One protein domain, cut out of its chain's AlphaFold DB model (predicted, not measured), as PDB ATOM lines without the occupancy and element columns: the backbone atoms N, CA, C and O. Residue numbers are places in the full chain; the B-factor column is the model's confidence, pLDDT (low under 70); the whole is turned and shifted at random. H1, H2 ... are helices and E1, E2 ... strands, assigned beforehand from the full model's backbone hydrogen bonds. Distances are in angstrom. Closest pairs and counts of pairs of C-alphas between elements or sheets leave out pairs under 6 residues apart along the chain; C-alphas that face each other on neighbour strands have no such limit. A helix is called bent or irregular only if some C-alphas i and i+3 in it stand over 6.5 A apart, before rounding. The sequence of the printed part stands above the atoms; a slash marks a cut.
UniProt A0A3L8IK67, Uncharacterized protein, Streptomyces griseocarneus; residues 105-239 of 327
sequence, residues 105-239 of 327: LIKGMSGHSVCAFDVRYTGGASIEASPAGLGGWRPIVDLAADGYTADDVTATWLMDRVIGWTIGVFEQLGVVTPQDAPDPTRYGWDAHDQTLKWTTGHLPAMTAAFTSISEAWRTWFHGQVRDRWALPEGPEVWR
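This is residues 105 to 239 of the 327 residues of an uncharacterized protein of Streptomyces griseocarneus (UniProt A0A3L8IK67). A small antiparallel sheet of four strands has the long helix H1 packed slantwise over one face; H2 packs with its first part on H1, away from the sheet, and H3 runs from the last part of H2 back to the sheet, which it grazes with residues 222 to 229. The short helix H4 follows H3 and also grazes the sheet. The printed part has 135 residues, with four named strands and then four named helices in the order E1, E2, E3, E4, H1, H2, H3, H4; the sheet's order is E1, E2, E3, E4. The class is mixed, helices and strands. The whole is compact, with a radius of gyration of the C-alphas of 15.1 A and spans of 49 by 33 by 26 A.

E1, residues 105 to 107, begins at C-alpha 105 at (9.030, -21.179, 42.245). E2 is residues 117 to 121, 13.2 A long, E3 residues 126 to 131, 16.7 A, and E4 residues 138 to 142, 10.7 A. H1, residues 155 to 172, measures 25.7 A and begins at C-alpha 155 at (2.292, -14.696, 37.399). H2, residues 186 to 202, measures 21.1 A and is only just irregular: C-alphas 186 and 189 are 6.8 A apart. H3, residues 213 to 229, measures 24.0 A. H4, residues 234 to 237, ends at C-alpha 237 at (5.685, -37.004, 27.026).

The strands form a meander, each the antiparallel neighbour of the one before, and each successive pair is a hairpin. N 106 and O 119 of E1 and E2 are 2.8 A apart, N 118 and O 130 of E2 and E3 2.8 A, and N 127 and O 141 of E3 and E4 2.9 A, within hydrogen-bond range. H1 on one face of the sheet makes two layers, a helix layer and a strand layer, at a height over the sheet of 9.5 A; it runs slantwise to the strands, at 37 degrees to E2 on the local plane. H1 and H2 only just touch, with 3 pairs of C-alphas within 8 A, the closest being those of Gly 164 and Tyr 187, 6.9 A apart. H2 and H3 only just touch, with 3 such pairs, closest at Thr 199 and Trp 217, 6.9 A between C-alphas, and stand about perpendicular at 79 degrees. H3 and H4 touch only at the corner, and only just, with 3 such pairs; the closest C-alphas, those of Arg 228 and Gly 234, are 4.8 A apart. In H1 and H3 every O i to N i+4 pair is within hydrogen-bond range, in H2 11 of 13, and H4 is too short for such a pair.

The two farthest C-alphas, those of Asp 151 and Ala 208, are 49.5 A apart. The printed part has no cut. The links E4 to H1 and H1 to H2 are long. Mean pLDDT of the printed part is 77.6; residues 107 to 115, 179 to 192 and 203 to 210 are under 70.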
ATOM      1  N   LEU A 105       8.778 -19.824  41.778       77.44
ATOM      2  CA  LEU A 105       9.030 -21.179  42.245       77.44
ATOM      3  C   LEU A 105       7.819 -21.681  43.026       77.44
ATOM      4  O   LEU A 105       7.539 -21.188  44.112       77.44
ATOM      5  N   ILE A 106       7.143 -22.686  42.487       75.69
ATOM      6  CA  ILE A 106       6.014 -23.356  43.121       75.69
ATOM      7  C   ILE A 106       6.567 -24.632  43.752       75.69
ATOM      8  O   ILE A 106       6.986 -25.560  43.059       75.69
ATOM      9  N   LYS A 107       6.615 -24.641  45.086       68.44
ATOM     10  CA  LYS A 107       7.035 -25.784  45.901       68.44
ATOM     11  C   LYS A 107       5.886 -26.192  46.801       68.44
ATOM     12  O   LYS A 107       5.553 -25.451  47.720       68.44
ATOM     13  N   GLY A 108       5.324 -27.373  46.572       53.62
ATOM     14  CA  GLY A 108       4.462 -28.044  47.550       53.62
ATOM     15  C   GLY A 108       3.273 -27.239  48.101       53.62
ATOM     16  O   GLY A 108       2.855 -27.524  49.222       53.62
ATOM     17  N   MET A 109       2.726 -26.265  47.362       46.84
ATOM     18  CA  MET A 109       1.491 -25.552  47.724       46.84
ATOM     19  C   MET A 109       0.323 -25.869  46.775       46.84
ATOM     20  O   MET A 109       0.485 -26.577  45.786       46.84
ATOM     21  N   SER A 110      -0.887 -25.520  47.219       43.12
ATOM     22  CA  SER A 110      -2.018 -26.438  47.415       43.12
ATOM     23  C   SER A 110      -2.723 -26.973  46.165       43.12
ATOM     24  O   SER A 110      -3.166 -26.234  45.296       43.12
ATOM     25  N   GLY A 111      -2.949 -28.284  46.194       51.72
ATOM     26  CA  GLY A 111      -3.730 -29.080  45.254       51.72
ATOM     27  C   GLY A 111      -3.210 -30.512  45.343       51.72
ATOM     28  O   GLY A 111      -2.014 -30.716  45.538       51.72
ATOM     29  N   HIS A 112      -4.063 -31.532  45.248       50.09
ATOM     30  CA  HIS A 112      -3.654 -32.941  45.404       50.09
ATOM     31  C   HIS A 112      -2.616 -33.428  44.362       50.09
ATOM     32  O   HIS A 112      -2.191 -34.579  44.400       50.09
ATOM     33  N   SER A 113      -2.212 -32.560  43.441       57.38
ATOM     34  CA  SER A 113      -1.513 -32.837  42.197       57.38
ATOM     35  C   SER A 113      -0.170 -32.100  42.087       57.38
ATOM     36  O   SER A 113       0.852 -32.720  41.815       57.38
ATOM     37  N   VAL A 114      -0.118 -30.803  42.397       57.38
ATOM     38  CA  VAL A 114       1.088 -29.968  42.211       57.38
ATOM     39  C   VAL A 114       2.243 -30.374  43.143       57.38
ATOM     40  O   VAL A 114       3.403 -30.174  42.812       57.38
ATOM     41  N   CYS A 115       1.969 -31.055  44.258       67.69
ATOM     42  CA  CYS A 115       2.998 -31.497  45.209       67.69
ATOM     43  C   CYS A 115       3.992 -32.546  44.671       67.69
ATOM     44  O   CYS A 115       5.012 -32.782  45.320       67.69
ATOM     45  N   ALA A 116       3.703 -33.190  43.534       80.25
ATOM     46  CA  ALA A 116       4.609 -34.171  42.934       80.25
ATOM     47  C   ALA A 116       5.750 -33.528  42.130       80.25
ATOM     48  O   ALA A 116       6.758 -34.190  41.866       80.25
ATOM     49  N   PHE A 117       5.614 -32.245  41.787       85.56
ATOM     50  CA  PHE A 117       6.600 -31.484  41.036       85.56
ATOM     51  C   PHE A 117       7.033 -30.238  41.812       85.56
ATOM     52  O   PHE A 117       6.217 -29.548  42.412       85.56
ATOM     53  N   ASP A 118       8.318 -29.913  41.745       85.69
ATOM     54  CA  ASP A 118       8.762 -28.539  41.940       85.69
ATOM     55  C   ASP A 118       8.718 -27.857  40.569       85.69
ATOM     56  O   ASP A 118       9.274 -28.395  39.609       85.69
ATOM     57  N   VAL A 119       8.078 -26.691  40.463       87.19
ATOM     58  CA  VAL A 119       7.922 -25.943  39.200       87.19
ATOM     59  C   VAL A 119       8.566 -24.573  39.328       87.19
ATOM     60  O   VAL A 119       8.447 -23.933  40.370       87.19
ATOM     61  N   ARG A 120       9.242 -24.093  38.284       87.25
ATOM     62  CA  ARG A 120       9.860 -22.765  38.275       87.25
ATOM     63  C   ARG A 120       9.736 -22.052  36.937       87.25
ATOM     64  O   ARG A 120       9.654 -22.681  35.886       87.25
ATOM     65  N   TYR A 121       9.824 -20.728  36.995       88.19
ATOM     66  CA  TYR A 121      10.016 -19.868  35.833       88.19
ATOM     67  C   TYR A 121      11.045 -18.785  36.155       88.19
ATOM     68  O   TYR A 121      10.934 -18.089  37.162       88.19
ATOM     69  N   THR A 122      12.061 -18.664  35.307       88.06
ATOM     70  CA  THR A 122      13.240 -17.807  35.518       88.06
ATOM     71  C   THR A 122      13.319 -16.649  34.517       88.06
ATOM     72  O   THR A 122      14.383 -16.064  34.346       88.06
ATOM     73  N   GLY A 123      12.215 -16.327  33.826       86.50
ATOM     74  CA  GLY A 123      12.186 -15.286  32.787       86.50
ATOM     75  C   GLY A 123      12.714 -15.740  31.422       86.50
ATOM     76  O   GLY A 123      13.069 -14.908  30.596       86.50
ATOM     77  N   GLY A 124      12.839 -17.054  31.205       89.69
ATOM     78  CA  GLY A 124      13.310 -17.642  29.950       89.69
ATOM     79  C   GLY A 124      12.179 -18.047  29.000       89.69
ATOM     80  O   GLY A 124      11.027 -17.685  29.178       89.69
ATOM     81  N   ALA A 125      12.501 -18.864  27.997       93.56
ATOM     82  CA  ALA A 125      11.535 -19.326  26.994       93.56
ATOM     83  C   ALA A 125      10.620 -20.476  27.464       93.56
ATOM     84  O   ALA A 125       9.793 -20.955  26.688       93.56
ATOM     85  N   SER A 126      10.780 -20.956  28.702       94.38
ATOM     86  CA  SER A 126      10.052 -22.123  29.203       94.38
ATOM     87  C   SER A 126       9.749 -22.064  30.696       94.38
ATOM     88  O   SER A 126      10.565 -21.576  31.482       94.38
ATOM     89  N   ILE A 127       8.630 -22.674  31.089       92.44
ATOM     90  CA  ILE A 127       8.387 -23.125  32.464       92.44
ATOM     91  C   ILE A 127       9.080 -24.474  32.630       92.44
ATOM     92  O   ILE A 127       8.984 -25.346  31.762       92.44
ATOM     93  N   GLU A 128       9.774 -24.660  33.744       92.38
ATOM     94  CA  GLU A 128      10.517 -25.880  34.031       92.38
ATOM     95  C   GLU A 128       9.945 -26.591  35.253       92.38
ATOM     96  O   GLU A 128       9.481 -25.948  36.193       92.38
ATOM     97  N   ALA A 129      10.049 -27.915  35.283       90.94
ATOM     98  CA  ALA A 129       9.728 -28.693  36.469       90.94
ATOM     99  C   ALA A 129      10.796 -29.734  36.785       90.94
ATOM    100  O   ALA A 129      11.679 -30.043  35.981       90.94
ATOM    101  N   SER A 130      10.706 -30.270  37.993       89.44
ATOM    102  CA  SER A 130      11.425 -31.454  38.440       89.44
ATOM    103  C   SER A 130      10.540 -32.260  39.385       89.44
ATOM    104  O   SER A 130       9.658 -31.675  40.013       89.44
ATOM    105  N   PRO A 131      10.755 -33.575  39.545       89.12
ATOM    106  CA  PRO A 131      10.118 -34.315  40.619       89.12
ATOM    107  C   PRO A 131      10.472 -33.669  41.958       89.12
ATOM    108  O   PRO A 131      11.639 -33.339  42.203       89.12
ATOM    109  N   ALA A 132       9.468 -33.502  42.815       85.12
ATOM    110  CA  ALA A 132       9.605 -32.749  44.054       85.12
ATOM    111  C   ALA A 132      10.804 -33.224  44.893       85.12
ATOM    112  O   ALA A 132      10.946 -34.413  45.199       85.12
ATOM    113  N   GLY A 133      11.682 -32.286  45.258       79.75
ATOM    114  CA  GLY A 133      12.861 -32.536  46.089       79.75
ATOM    115  C   GLY A 133      14.021 -33.278  45.411       79.75
ATOM    116  O   GLY A 133      15.024 -33.525  46.079       79.75
ATOM    117  N   LEU A 134      13.926 -33.628  44.120       81.25
ATOM    118  CA  LEU A 134      14.992 -34.341  43.395       81.25
ATOM    119  C   LEU A 134      15.843 -33.431  42.495       81.25
ATOM    120  O   LEU A 134      16.987 -33.771  42.193       81.25
ATOM    121  N   GLY A 135      15.323 -32.270  42.082       78.75
ATOM    122  CA  GLY A 135      15.989 -31.395  41.114       78.75
ATOM    123  C   GLY A 135      16.067 -32.011  39.708       78.75
ATOM    124  O   GLY A 135      15.284 -32.888  39.356       78.75
ATOM    125  N   GLY A 136      17.003 -31.543  38.872       84.88
ATOM    126  CA  GLY A 136      17.093 -31.989  37.473       84.88
ATOM    127  C   GLY A 136      16.011 -31.371  36.584       84.88
ATOM    128  O   GLY A 136      15.246 -32.080  35.936       84.88
ATOM    129  N   TRP A 137      15.952 -30.038  36.593       89.62
ATOM    130  CA  TRP A 137      14.974 -29.224  35.874       89.62
ATOM    131  C   TRP A 137      14.915 -29.538  34.379       89.62
ATOM    132  O   TRP A 137      15.948 -29.610  33.707       89.62
ATOM    133  N   ARG A 138      13.695 -29.705  33.869       91.44
ATOM    134  CA  ARG A 138      13.398 -29.887  32.447       91.44
ATOM    135  C   ARG A 138      12.271 -28.949  32.017       91.44
ATOM    136  O   ARG A 138      11.379 -28.707  32.833       91.44
ATOM    137  N   PRO A 139      12.282 -28.457  30.766       92.88
ATOM    138  CA  PRO A 139      11.155 -27.719  30.211       92.88
ATOM    139  C   PRO A 139       9.884 -28.572  30.246       92.88
ATOM    140  O   PRO A 139       9.898 -29.716  29.797       92.88
ATOM    141  N   ILE A 140       8.803 -28.010  30.778       90.62
ATOM    142  CA  ILE A 140       7.466 -28.615  30.749       90.62
ATOM    143  C   ILE A 140       6.479 -27.808  29.915       90.62
ATOM    144  O   ILE A 140       5.517 -28.377  29.413       90.62
ATOM    145  N   VAL A 141       6.724 -26.509  29.738       92.19
ATOM    146  CA  VAL A 141       5.944 -25.631  28.863       92.19
ATOM    147  C   VAL A 141       6.908 -24.740  28.096       92.19
ATOM    148  O   VAL A 141       7.732 -24.068  28.714       92.19
ATOM    149  N   ASP A 142       6.794 -24.719  26.775       93.19
ATOM    150  CA  ASP A 142       7.468 -23.785  25.882       93.19
ATOM    151  C   ASP A 142       6.532 -22.606  25.613       93.19
ATOM    152  O   ASP A 142       5.466 -22.782  25.028       93.19
ATOM    153  N   LEU A 143       6.936 -21.388  25.975       90.81
ATOM    154  CA  LEU A 143       6.096 -20.195  25.788       90.81
ATOM    155  C   LEU A 143       5.703 -20.003  24.314       90.81
ATOM    156  O   LEU A 143       4.567 -19.655  24.008       90.81
ATOM    157  N   ALA A 144       6.621 -20.316  23.395       89.56
ATOM    158  CA  ALA A 144       6.380 -20.220  21.959       89.56
ATOM    159  C   ALA A 144       5.284 -21.178  21.457       89.56
ATOM    160  O   ALA A 144       4.636 -20.867  20.460       89.56
ATOM    161  N   ALA A 145       5.056 -22.314  22.131       86.81
ATOM    162  CA  ALA A 145       3.959 -23.223  21.787       86.81
ATOM    163  C   ALA A 145       2.589 -22.597  22.098       86.81
ATOM    164  O   ALA A 145       1.623 -22.855  21.384       86.81
ATOM    165  N   ASP A 146       2.543 -21.723  23.105       83.94
ATOM    166  CA  ASP A 146       1.348 -20.985  23.511       83.94
ATOM    167  C   ASP A 146       1.259 -19.590  22.847       83.94
ATOM    168  O   ASP A 146       0.295 -18.860  23.072       83.94
ATOM    169  N   GLY A 147       2.241 -19.205  22.020       85.69
ATOM    170  CA  GLY A 147       2.302 -17.890  21.368       85.69
ATOM    171  C   GLY A 147       2.769 -16.741  22.271       85.69
ATOM    172  O   GLY A 147       2.540 -15.585  21.929       85.69
ATOM    173  N   TYR A 148       3.420 -17.051  23.395       85.25
ATOM    174  CA  TYR A 148       3.954 -16.081  24.354       85.25
ATOM    175  C   TYR A 148       5.464 -15.874  24.172       85.25
ATOM    176  O   TYR A 148       6.201 -16.766  23.736       85.25
ATOM    177  N   THR A 149       5.940 -14.701  24.575       85.31
ATOM    178  CA  THR A 149       7.352 -14.395  24.828       85.31
ATOM    179  C   THR A 149       7.581 -14.154  26.319       85.31
ATOM    180  O   THR A 149       6.631 -14.068  27.092       85.31
ATOM    181  N   ALA A 150       8.842 -14.045  26.748       83.19
ATOM    182  CA  ALA A 150       9.159 -13.807  28.157       83.19
ATOM    183  C   ALA A 150       8.547 -12.502  28.706       83.19
ATOM    184  O   ALA A 150       8.242 -12.443  29.898       83.19
ATOM    185  N   ASP A 151       8.332 -11.508  27.837       79.94
ATOM    186  CA  ASP A 151       7.765 -10.200  28.179       79.94
ATOM    187  C   ASP A 151       6.234 -10.239  28.334       79.94
ATOM    188  O   ASP A 151       5.655  -9.380  28.996       79.94
ATOM    189  N   ASP A 152       5.575 -11.258  27.770       75.50
ATOM    190  CA  ASP A 152       4.117 -11.436  27.833       75.50
ATOM    191  C   ASP A 152       3.669 -12.179  29.105       75.50
ATOM    192  O   ASP A 152       2.476 -12.288  29.402       75.50
ATOM    193  N   VAL A 153       4.621 -12.741  29.856       78.62
ATOM    194  CA  VAL A 153       4.335 -13.652  30.963       78.62
ATOM    195  C   VAL A 153       3.957 -12.903  32.234       78.62
ATOM    196  O   VAL A 153       4.740 -12.146  32.807       78.62
ATOM    197  N   THR A 154       2.778 -13.227  32.756       76.19
ATOM    198  CA  THR A 154       2.325 -12.794  34.082       76.19
ATOM    199  C   THR A 154       2.334 -13.957  35.068       76.19
ATOM    200  O   THR A 154       2.244 -15.123  34.683       76.19
ATOM    201  N   ALA A 155       2.399 -13.665  36.367       73.69
ATOM    202  CA  ALA A 155       2.292 -14.696  37.399       73.69
ATOM    203  C   ALA A 155       0.965 -15.448  37.335       73.69
ATOM    204  O   ALA A 155       0.937 -16.658  37.547       73.69
ATOM    205  N   THR A 156      -0.136 -14.755  37.033       72.31
ATOM    206  CA  THR A 156      -1.428 -15.431  36.936       72.31
ATOM    207  C   THR A 156      -1.485 -16.357  35.732       72.31
ATOM    208  O   THR A 156      -1.927 -17.490  35.882       72.31
ATOM    209  N   TRP A 157      -0.953 -15.931  34.583       79.62
ATOM    210  CA  TRP A 157      -0.809 -16.811  33.426       79.62
ATOM    211  C   TRP A 157       0.057 -18.031  33.756       79.62
ATOM    212  O   TRP A 157      -0.330 -19.153  33.446       79.62
ATOM    213  N   LEU A 158       1.195 -17.841  34.437       81.44
ATOM    214  CA  LEU A 158       2.059 -18.949  34.854       81.44
ATOM    215  C   LEU A 158       1.302 -19.950  35.729       81.44
ATOM    216  O   LEU A 158       1.387 -21.151  35.491       81.44
ATOM    217  N   MET A 159       0.555 -19.467  36.724       78.25
ATOM    218  CA  MET A 159      -0.236 -20.321  37.612       78.25
ATOM    219  C   MET A 159      -1.318 -21.083  36.850       78.25
ATOM    220  O   MET A 159      -1.377 -22.311  36.942       78.25
ATOM    221  N   ASP A 160      -2.120 -20.379  36.054       76.94
ATOM    222  CA  ASP A 160      -3.180 -20.965  35.233       76.94
ATOM    223  C   ASP A 160      -2.599 -22.015  34.266       76.94
ATOM    224  O   ASP A 160      -3.129 -23.122  34.122       76.94
ATOM    225  N   ARG A 161      -1.438 -21.725  33.669       83.75
ATOM    226  CA  ARG A 161      -0.765 -22.632  32.738       83.75
ATOM    227  C   ARG A 161      -0.181 -23.865  33.421       83.75
ATOM    228  O   ARG A 161      -0.277 -24.957  32.856       83.75
ATOM    229  N   VAL A 162       0.389 -23.725  34.619       84.31
ATOM    230  CA  VAL A 162       0.883 -24.848  35.438       84.31
ATOM    231  C   VAL A 162      -0.272 -25.737  35.908       84.31
ATOM    232  O   VAL A 162      -0.144 -26.965  35.896       84.31
ATOM    233  N   ILE A 163      -1.418 -25.154  36.262       80.19
ATOM    234  CA  ILE A 163      -2.644 -25.900  36.580       80.19
ATOM    235  C   ILE A 163      -3.125 -26.681  35.353       80.19
ATOM    236  O   ILE A 163      -3.311 -27.897  35.443       80.19
ATOM    237  N   GLY A 164      -3.253 -26.020  34.195       80.38
ATOM    238  CA  GLY A 164      -3.639 -26.669  32.939       80.38
ATOM    239  C   GLY A 164      -2.689 -27.805  32.554       80.38
ATOM    240  O   GLY A 164      -3.133 -28.902  32.215       80.38
ATOM    241  N   TRP A 165      -1.380 -27.588  32.715       87.38
ATOM    242  CA  TRP A 165      -0.358 -28.614  32.510       87.38
ATOM    243  C   TRP A 165      -0.541 -29.824  33.424       87.38
ATOM    244  O   TRP A 165      -0.550 -30.964  32.960       87.38
ATOM    245  N   THR A 166      -0.753 -29.580  34.715       83.69
ATOM    246  CA  THR A 166      -0.968 -30.636  35.711       83.69
ATOM    247  C   THR A 166      -2.195 -31.486  35.374       83.69
ATOM    248  O   THR A 166      -2.164 -32.709  35.509       83.69
ATOM    249  N   ILE A 167      -3.270 -30.859  34.889       81.69
ATOM    250  CA  ILE A 167      -4.466 -31.573  34.426       81.69
ATOM    251  C   ILE A 167      -4.165 -32.365  33.147       81.69
ATOM    252  O   ILE A 167      -4.565 -33.521  33.050       81.69
ATOM    253  N   GLY A 168      -3.386 -31.820  32.211       84.50
ATOM    254  CA  GLY A 168      -2.921 -32.565  31.037       84.50
ATOM    255  C   GLY A 168      -2.128 -33.829  31.396       84.50
ATOM    256  O   GLY A 168      -2.319 -34.879  30.786       84.50
ATOM    257  N   VAL A 169      -1.292 -33.776  32.438       87.50
ATOM    258  CA  VAL A 169      -0.611 -34.970  32.974       87.50
ATOM    259  C   VAL A 169      -1.628 -36.000  33.478       87.50
ATOM    260  O   VAL A 169      -1.490 -37.194  33.212       87.50
ATOM    261  N   PHE A 170      -2.681 -35.562  34.169       85.31
ATOM    262  CA  PHE A 170      -3.763 -36.441  34.622       85.31
ATOM    263  C   PHE A 170      -4.559 -37.070  33.484       85.31
ATOM    264  O   PHE A 170      -4.931 -38.240  33.588       85.31
ATOM    265  N   GLU A 171      -4.783 -36.339  32.397       85.31
ATOM    266  CA  GLU A 171      -5.422 -36.871  31.193       85.31
ATOM    267  C   GLU A 171      -4.589 -38.001  30.581       85.31
ATOM    268  O   GLU A 171      -5.106 -39.081  30.291       85.31
ATOM    269  N   GLN A 172      -3.273 -37.810  30.477       86.56
ATOM    270  CA  GLN A 172      -2.372 -38.838  29.952       86.56
ATOM    271  C   GLN A 172      -2.242 -40.067  30.861       86.56
ATOM    272  O   GLN A 172      -2.001 -41.174  30.378       86.56
ATOM    273  N   LEU A 173      -2.410 -39.894  32.174       84.69
ATOM    274  CA  LEU A 173      -2.459 -40.999  33.135       84.69
ATOM    275  C   LEU A 173      -3.839 -41.678  33.206       84.69
ATOM    276  O   LEU A 173      -3.996 -42.645  33.950       84.69
ATOM    277  N   GLY A 174      -4.836 -41.195  32.455       85.12
ATOM    278  CA  GLY A 174      -6.197 -41.738  32.456       85.12
ATOM    279  C   GLY A 174      -6.985 -41.449  33.739       85.12
ATOM    280  O   GLY A 174      -7.931 -42.169  34.054       85.12
ATOM    281  N   VAL A 175      -6.580 -40.426  34.497       83.25
ATOM    282  CA  VAL A 175      -7.273 -39.962  35.712       83.25
ATOM    283  C   VAL A 175      -8.463 -39.080  35.341       83.25
ATOM    284  O   VAL A 175      -9.548 -39.209  35.904       83.25
ATOM    285  N   VAL A 176      -8.248 -38.191  34.375       80.75
ATOM    286  CA  VAL A 176      -9.250 -37.286  33.810       80.75
ATOM    287  C   VAL A 176      -9.433 -37.667  32.345       80.75
ATOM    288  O   VAL A 176      -8.502 -38.146  31.701       80.75
ATOM    289  N   THR A 177     -10.635 -37.515  31.796       80.56
ATOM    290  CA  THR A 177     -10.820 -37.754  30.355       80.56
ATOM    291  C   THR A 177     -10.079 -36.669  29.555       80.56
ATOM    292  O   THR A 177     -10.180 -35.505  29.946       80.56
ATOM    293  N   PRO A 178      -9.378 -36.995  28.450       77.88
ATOM    294  CA  PRO A 178      -8.716 -35.997  27.605       77.88
ATOM    295  C   PRO A 178      -9.664 -34.938  27.038       77.88
ATOM    296  O   PRO A 178     -10.885 -35.146  26.957       77.88
ATOM    297  N   GLN A 179      -9.086 -33.806  26.638       69.50
ATOM    298  CA  GLN A 179      -9.796 -32.711  25.984       69.50
ATOM    299  C   GLN A 179      -9.169 -32.353  24.643       69.50
ATOM    300  O   GLN A 179      -7.955 -32.200  24.532       69.50
ATOM    301  N   ASP A 180     -10.032 -32.159  23.647       68.50
ATOM    302  CA  ASP A 180      -9.628 -31.751  22.298       68.50
ATOM    303  C   ASP A 180      -9.700 -30.222  22.100       68.50
ATOM    304  O   ASP A 180      -9.194 -29.703  21.107       68.50
ATOM    305  N   ALA A 181     -10.331 -29.483  23.026       67.88
ATOM    306  CA  ALA A 181     -10.484 -28.027  22.966       67.88
ATOM    307  C   ALA A 181     -10.568 -27.382  24.369       67.88
ATOM    308  O   ALA A 181     -11.063 -28.033  25.292       67.88
ATOM    309  N   PRO A 182     -10.123 -26.115  24.544       63.28
ATOM    310  CA  PRO A 182     -10.192 -25.400  25.823       63.28
ATOM    311  C   PRO A 182     -11.613 -25.252  26.365       63.28
ATOM    312  O   PRO A 182     -12.424 -24.532  25.782       63.28
ATOM    313  N   ASP A 183     -11.890 -25.878  27.513       62.44
ATOM    314  CA  ASP A 183     -13.126 -25.694  28.274       62.44
ATOM    315  C   ASP A 183     -12.826 -25.164  29.694       62.44
ATOM    316  O   ASP A 183     -12.412 -25.924  30.576       62.44
ATOM    317  N   PRO A 184     -13.060 -23.865  29.961       54.12
ATOM    318  CA  PRO A 184     -12.767 -23.262  31.259       54.12
ATOM    319  C   PRO A 184     -13.599 -23.840  32.411       54.12
ATOM    320  O   PRO A 184     -13.239 -23.662  33.572       54.12
ATOM    321  N   THR A 185     -14.698 -24.537  32.123       53.72
ATOM    322  CA  THR A 185     -15.542 -25.148  33.157       53.72
ATOM    323  C   THR A 185     -15.011 -26.502  33.606       53.72
ATOM    324  O   THR A 185     -15.047 -26.821  34.797       53.72
ATOM    325  N   ARG A 186     -14.403 -27.242  32.674       56.09
ATOM    326  CA  ARG A 186     -13.860 -28.573  32.921       56.09
ATOM    327  C   ARG A 186     -12.516 -28.561  33.639       56.09
ATOM    328  O   ARG A 186     -12.288 -29.415  34.490       56.09
ATOM    329  N   TYR A 187     -11.656 -27.578  33.365       57.38
ATOM    330  CA  TYR A 187     -10.396 -27.389  34.104       57.38
ATOM    331  C   TYR A 187     -10.601 -26.808  35.519       57.38
ATOM    332  O   TYR A 187      -9.628 -26.636  36.251       57.38
ATOM    333  N   GLY A 188     -11.857 -26.545  35.907       57.66
ATOM    334  CA  GLY A 188     -12.259 -26.126  37.246       57.66
ATOM    335  C   GLY A 188     -12.751 -27.270  38.142       57.66
ATOM    336  O   GLY A 188     -12.076 -28.282  38.338       57.66
ATOM    337  N   TRP A 189     -13.949 -27.102  38.713       54.09
ATOM    338  CA  TRP A 189     -14.562 -28.046  39.660       54.09
ATOM    339  C   TRP A 189     -14.743 -29.462  39.091       54.09
ATOM    340  O   TRP A 189     -14.589 -30.435  39.824       54.09
ATOM    341  N   ASP A 190     -14.966 -29.606  37.785       61.00
ATOM    342  CA  ASP A 190     -15.169 -30.917  37.161       61.00
ATOM    343  C   ASP A 190     -13.891 -31.765  37.094       61.00
ATOM    344  O   ASP A 190     -13.964 -32.985  37.244       61.00
ATOM    345  N   ALA A 191     -12.709 -31.163  36.904       66.56
ATOM    346  CA  ALA A 191     -11.434 -31.880  37.004       66.56
ATOM    347  C   ALA A 191     -11.171 -32.333  38.446       66.56
ATOM    348  O   ALA A 191     -10.677 -33.445  38.665       66.56
ATOM    349  N   HIS A 192     -11.542 -31.510  39.434       68.75
ATOM    350  CA  HIS A 192     -11.491 -31.889  40.846       68.75
ATOM    351  C   HIS A 192     -12.417 -33.078  41.135       68.75
ATOM    352  O   HIS A 192     -11.969 -34.081  41.691       68.75
ATOM    353  N   ASP A 193     -13.667 -33.020  40.678       70.44
ATOM    354  CA  ASP A 193     -14.656 -34.084  40.858       70.44
ATOM    355  C   ASP A 193     -14.278 -35.370  40.119       70.44
ATOM    356  O   ASP A 193     -14.454 -36.462  40.658       70.44
ATOM    357  N   GLN A 194     -13.739 -35.280  38.901       72.12
ATOM    358  CA  GLN A 194     -13.217 -36.438  38.165       72.12
ATOM    359  C   GLN A 194     -12.022 -37.056  38.885       72.12
ATOM    360  O   GLN A 194     -11.989 -38.271  39.066       72.12
ATOM    361  N   THR A 195     -11.093 -36.230  39.374       75.25
ATOM    362  CA  THR A 195      -9.964 -36.701  40.186       75.25
ATOM    363  C   THR A 195     -10.469 -37.386  41.452       75.25
ATOM    364  O   THR A 195     -10.000 -38.475  41.776       75.25
ATOM    365  N   LEU A 196     -11.463 -36.818  42.143       75.19
ATOM    366  CA  LEU A 196     -12.073 -37.400  43.341       75.19
ATOM    367  C   LEU A 196     -12.775 -38.731  43.030       75.19
ATOM    368  O   LEU A 196     -12.565 -39.716  43.740       75.19
ATOM    369  N   LYS A 197     -13.580 -38.795  41.962       77.62
ATOM    370  CA  LYS A 197     -14.270 -40.016  41.504       77.62
ATOM    371  C   LYS A 197     -13.272 -41.106  41.117       77.62
ATOM    372  O   LYS A 197     -13.418 -42.249  41.543       77.62
ATOM    373  N   TRP A 198     -12.227 -40.757  40.369       81.19
ATOM    374  CA  TRP A 198     -11.163 -41.689  40.009       81.19
ATOM    375  C   TRP A 198     -10.447 -42.203  41.262       81.19
ATOM    376  O   TRP A 198     -10.366 -43.412  41.471       81.19
ATOM    377  N   THR A 199     -10.012 -41.285  42.131       76.12
ATOM    378  CA  THR A 199      -9.319 -41.552  43.403       76.12
ATOM    379  C   THR A 199     -10.131 -42.506  44.274       76.12
ATOM    380  O   THR A 199      -9.622 -43.528  44.726       76.12
ATOM    381  N   THR A 200     -11.416 -42.216  44.476       75.00
ATOM    382  CA  THR A 200     -12.313 -43.044  45.296       75.00
ATOM    383  C   THR A 200     -12.605 -44.409  44.673       75.00
ATOM    384  O   THR A 200     -12.770 -45.372  45.416       75.00
ATOM    385  N   GLY A 201     -12.621 -44.527  43.341       74.81
ATOM    386  CA  GLY A 201     -12.816 -45.801  42.642       74.81
ATOM    387  C   GLY A 201     -11.575 -46.702  42.588       74.81
ATOM    388  O   GLY A 201     -11.716 -47.923  42.589       74.81
ATOM    389  N   HIS A 202     -10.368 -46.125  42.570       71.69
ATOM    390  CA  HIS A 202      -9.123 -46.862  42.297       71.69
ATOM    391  C   HIS A 202      -8.201 -47.030  43.516       71.69
ATOM    392  O   HIS A 202      -7.374 -47.940  43.534       71.69
ATOM    393  N   LEU A 203      -8.347 -46.208  44.562       67.88
ATOM    394  CA  LEU A 203      -7.530 -46.291  45.782       67.88
ATOM    395  C   LEU A 203      -8.051 -47.146  46.958       67.88
ATOM    396  O   LEU A 203      -7.241 -47.369  47.862       67.88
ATOM    397  N   PRO A 204      -9.293 -47.682  47.018       60.19
ATOM    398  CA  PRO A 204      -9.741 -48.486  48.167       60.19
ATOM    399  C   PRO A 204      -8.855 -49.705  48.481       60.19
ATOM    400  O   PRO A 204      -8.766 -50.130  49.630       60.19
ATOM    401  N   ALA A 205      -8.158 -50.252  47.478       60.31
ATOM    402  CA  ALA A 205      -7.197 -51.341  47.666       60.31
ATOM    403  C   ALA A 205      -5.858 -50.880  48.284       60.31
ATOM    404  O   ALA A 205      -5.174 -51.673  48.925       60.31
ATOM    405  N   MET A 206      -5.483 -49.605  48.119       55.28
ATOM    406  CA  MET A 206      -4.231 -49.031  48.630       55.28
ATOM    407  C   MET A 206      -4.395 -48.454  50.042       55.28
ATOM    408  O   MET A 206      -3.452 -48.474  50.827       55.28
ATOM    409  N   THR A 207      -5.592 -47.988  50.409       57.72
ATOM    410  CA  THR A 207      -5.851 -47.270  51.671       57.72
ATOM    411  C   THR A 207      -5.689 -48.104  52.940       57.72
ATOM    412  O   THR A 207      -5.512 -47.526  54.004       57.72
ATOM    413  N   ALA A 208      -5.693 -49.440  52.864       60.44
ATOM    414  CA  ALA A 208      -5.463 -50.289  54.040       60.44
ATOM    415  C   ALA A 208      -4.055 -50.118  54.653       60.44
ATOM    416  O   ALA A 208      -3.854 -50.456  55.817       60.44
ATOM    417  N   ALA A 209      -3.093 -49.588  53.882       66.81
ATOM    418  CA  ALA A 209      -1.710 -49.354  54.306       66.81
ATOM    419  C   ALA A 209      -1.374 -47.878  54.618       66.81
ATOM    420  O   ALA A 209      -0.251 -47.599  55.034       66.81
ATOM    421  N   PHE A 210      -2.310 -46.938  54.432       68.06
ATOM    422  CA  PHE A 210      -2.080 -45.492  54.601       68.06
ATOM    423  C   PHE A 210      -3.066 -44.868  55.590       68.06
ATOM    424  O   PHE A 210      -4.164 -45.379  55.798       68.06
ATOM    425  N   THR A 211      -2.697 -43.730  56.184       71.38
ATOM    426  CA  THR A 211      -3.527 -43.070  57.209       71.38
ATOM    427  C   THR A 211      -4.672 -42.241  56.620       71.38
ATOM    428  O   THR A 211      -5.616 -41.901  57.331       71.38
ATOM    429  N   SER A 212      -4.625 -41.928  55.317       74.25
ATOM    430  CA  SER A 212      -5.697 -41.228  54.597       74.25
ATOM    431  C   SER A 212      -5.693 -41.510  53.087       74.25
ATOM    432  O   SER A 212      -4.664 -41.849  52.502       74.25
ATOM    433  N   ILE A 213      -6.842 -41.295  52.432       73.06
ATOM    434  CA  ILE A 213      -6.981 -41.359  50.962       73.06
ATOM    435  C   ILE A 213      -6.045 -40.350  50.281       73.06
ATOM    436  O   ILE A 213      -5.392 -40.681  49.294       73.06
ATOM    437  N   SER A 214      -5.927 -39.135  50.827       73.94
ATOM    438  CA  SER A 214      -5.043 -38.099  50.282       73.94
ATOM    439  C   SER A 214      -3.565 -38.495  50.346       73.94
ATOM    440  O   SER A 214      -2.810 -38.193  49.425       73.94
ATOM    441  N   GLU A 215      -3.145 -39.190  51.405       75.94
ATOM    442  CA  GLU A 215      -1.783 -39.717  51.525       75.94
ATOM    443  C   GLU A 215      -1.517 -40.849  50.522       75.94
ATOM    444  O   GLU A 215      -0.470 -40.847  49.870       75.94
ATOM    445  N   ALA A 216      -2.470 -41.773  50.359       77.06
ATOM    446  CA  ALA A 216      -2.376 -42.852  49.377       77.06
ATOM    447  C   ALA A 216      -2.272 -42.298  47.946       77.06
ATOM    448  O   ALA A 216      -1.380 -42.692  47.193       77.06
ATOM    449  N   TRP A 217      -3.123 -41.324  47.604       79.31
ATOM    450  CA  TRP A 217      -3.102 -40.634  46.314       79.31
ATOM    451  C   TRP A 217      -1.761 -39.948  46.053       79.31
ATOM    452  O   TRP A 217      -1.125 -40.197  45.031       79.31
ATOM    453  N   ARG A 218      -1.295 -39.124  47.002       79.00
ATOM    454  CA  ARG A 218      -0.020 -38.407  46.875       79.00
ATOM    455  C   ARG A 218       1.137 -39.384  46.671       79.00
ATOM    456  O   ARG A 218       1.973 -39.164  45.803       79.00
ATOM    457  N   THR A 219       1.171 -40.472  47.436       80.25
ATOM    458  CA  THR A 219       2.228 -41.488  47.327       80.25
ATOM    459  C   THR A 219       2.217 -42.165  45.958       80.25
ATOM    460  O   THR A 219       3.269 -42.273  45.329       80.25
ATOM    461  N   TRP A 220       1.041 -42.575  45.470       84.81
ATOM    462  CA  TRP A 220       0.898 -43.155  44.135       84.81
ATOM    463  C   TRP A 220       1.355 -42.180  43.046       84.81
ATOM    464  O   TRP A 220       2.189 -42.543  42.216       84.81
ATOM    465  N   PHE A 221       0.874 -40.933  43.081       84.81
ATOM    466  CA  PHE A 221       1.188 -39.953  42.044       84.81
ATOM    467  C   PHE A 221       2.675 -39.584  42.038       84.81
ATOM    468  O   PHE A 221       3.296 -39.567  40.979       84.81
ATOM    469  N   HIS A 222       3.295 -39.406  43.211       86.31
ATOM    470  CA  HIS A 222       4.746 -39.207  43.313       86.31
ATOM    471  C   HIS A 222       5.532 -40.388  42.723       86.31
ATOM    472  O   HIS A 222       6.569 -40.176  42.095       86.31
ATOM    473  N   GLY A 223       5.049 -41.623  42.910       85.94
ATOM    474  CA  GLY A 223       5.620 -42.814  42.278       85.94
ATOM    475  C   GLY A 223       5.553 -42.740  40.753       85.94
ATOM    476  O   GLY A 223       6.589 -42.827  40.101       85.94
ATOM    477  N   GLN A 224       4.367 -42.471  40.194       87.19
ATOM    478  CA  GLN A 224       4.180 -42.320  38.743       87.19
ATOM    479  C   GLN A 224       5.088 -41.238  38.154       87.19
ATOM    480  O   GLN A 224       5.734 -41.461  37.131       87.19
ATOM    481  N   VAL A 225       5.168 -40.084  38.824       87.38
ATOM    482  CA  VAL A 225       6.051 -38.983  38.436       87.38
ATOM    483  C   VAL A 225       7.500 -39.423  38.409       87.38
ATOM    484  O   VAL A 225       8.151 -39.268  37.383       87.38
ATOM    485  N   ARG A 226       8.010 -40.012  39.491       87.81
ATOM    486  CA  ARG A 226       9.409 -40.451  39.555       87.81
ATOM    487  C   ARG A 226       9.739 -41.508  38.508       87.81
ATOM    488  O   ARG A 226      10.772 -41.388  37.853       87.81
ATOM    489  N   ASP A 227       8.873 -42.503  38.345       88.31
ATOM    490  CA  ASP A 227       9.093 -43.609  37.415       88.31
ATOM    491  C   ASP A 227       9.097 -43.113  35.971       88.31
ATOM    492  O   ASP A 227       9.991 -43.460  35.201       88.31
ATOM    493  N   ARG A 228       8.142 -42.248  35.606       86.88
ATOM    494  CA  ARG A 228       8.109 -41.658  34.267       86.88
ATOM    495  C   ARG A 228       9.253 -40.695  34.036       86.88
ATOM    496  O   ARG A 228       9.904 -40.822  33.012       86.88
ATOM    497  N   TRP A 229       9.560 -39.808  34.977       87.50
ATOM    498  CA  TRP A 229      10.645 -38.832  34.826       87.50
ATOM    499  C   TRP A 229      12.033 -39.474  34.682       87.50
ATOM    500  O   TRP A 229      12.943 -38.851  34.141       87.50
ATOM    501  N   ALA A 230      12.204 -40.710  35.160       86.19
ATOM    502  CA  ALA A 230      13.433 -41.482  35.000       86.19
ATOM    503  C   ALA A 230      13.612 -42.082  33.590       86.19
ATOM    504  O   ALA A 230      14.721 -42.500  33.249       86.19
ATOM    505  N   LEU A 231      12.555 -42.138  32.773       85.50
ATOM    506  CA  LEU A 231      12.629 -42.626  31.395       85.50
ATOM    507  C   LEU A 231      13.216 -41.549  30.463       85.50
ATOM    508  O   LEU A 231      12.926 -40.366  30.660       85.50
ATOM    509  N   PRO A 232      13.982 -41.923  29.419       77.50
ATOM    510  CA  PRO A 232      14.508 -40.977  28.429       77.50
ATOM    511  C   PRO A 232      13.438 -40.074  27.797       77.50
ATOM    512  O   PRO A 232      13.682 -38.895  27.560       77.50
ATOM    513  N   GLU A 233      12.251 -40.622  27.555       78.44
ATOM    514  CA  GLU A 233      11.089 -39.942  26.979       78.44
ATOM    515  C   GLU A 233      10.180 -39.268  28.018       78.44
ATOM    516  O   GLU A 233       9.274 -38.526  27.653       78.44
ATOM    517  N   GLY A 234      10.397 -39.520  29.310       72.44
ATOM    518  CA  GLY A 234       9.467 -39.173  30.384       72.44
ATOM    519  C   GLY A 234       9.040 -37.708  30.422       72.44
ATOM    520  O   GLY A 234       7.848 -37.425  30.301       72.44
ATOM    521  N   PRO A 235       9.990 -36.767  30.567       73.44
ATOM    522  CA  PRO A 235       9.685 -35.338  30.574       73.44
ATOM    523  C   PRO A 235       9.074 -34.841  29.256       73.44
ATOM    524  O   PRO A 235       8.221 -33.960  29.274       73.44
ATOM    525  N   GLU A 236       9.474 -35.416  28.117       84.81
ATOM    526  CA  GLU A 236       8.984 -34.997  26.797       84.81
ATOM    527  C   GLU A 236       7.530 -35.423  26.554       84.81
ATOM    528  O   GLU A 236       6.780 -34.688  25.923       84.81
ATOM    529  N   VAL A 237       7.090 -36.559  27.106       85.00
ATOM    530  CA  VAL A 237       5.685 -37.004  27.026       85.00
ATOM    531  C   VAL A 237       4.735 -36.001  27.696       85.00
ATOM    532  O   VAL A 237       3.600 -35.820  27.255       85.00
ATOM    533  N   TRP A 238       5.207 -35.297  28.728       88.31
ATOM    534  CA  TRP A 238       4.435 -34.268  29.433       88.31
ATOM    535  C   TRP A 238       4.684 -32.856  28.925       88.31
ATOM    536  O   TRP A 238       4.049 -31.918  29.402       88.31
ATOM    537  N   ARG A 239       5.573 -32.665  27.955       91.19
ATOM    538  CA  ARG A 239       5.893 -31.337  27.448       91.19
ATOM    539  C   ARG A 239       4.686 -30.706  26.757       91.19
ATOM    540  O   ARG A 239       4.046 -31.325  25.912       91.19
TER     541      ARG A 239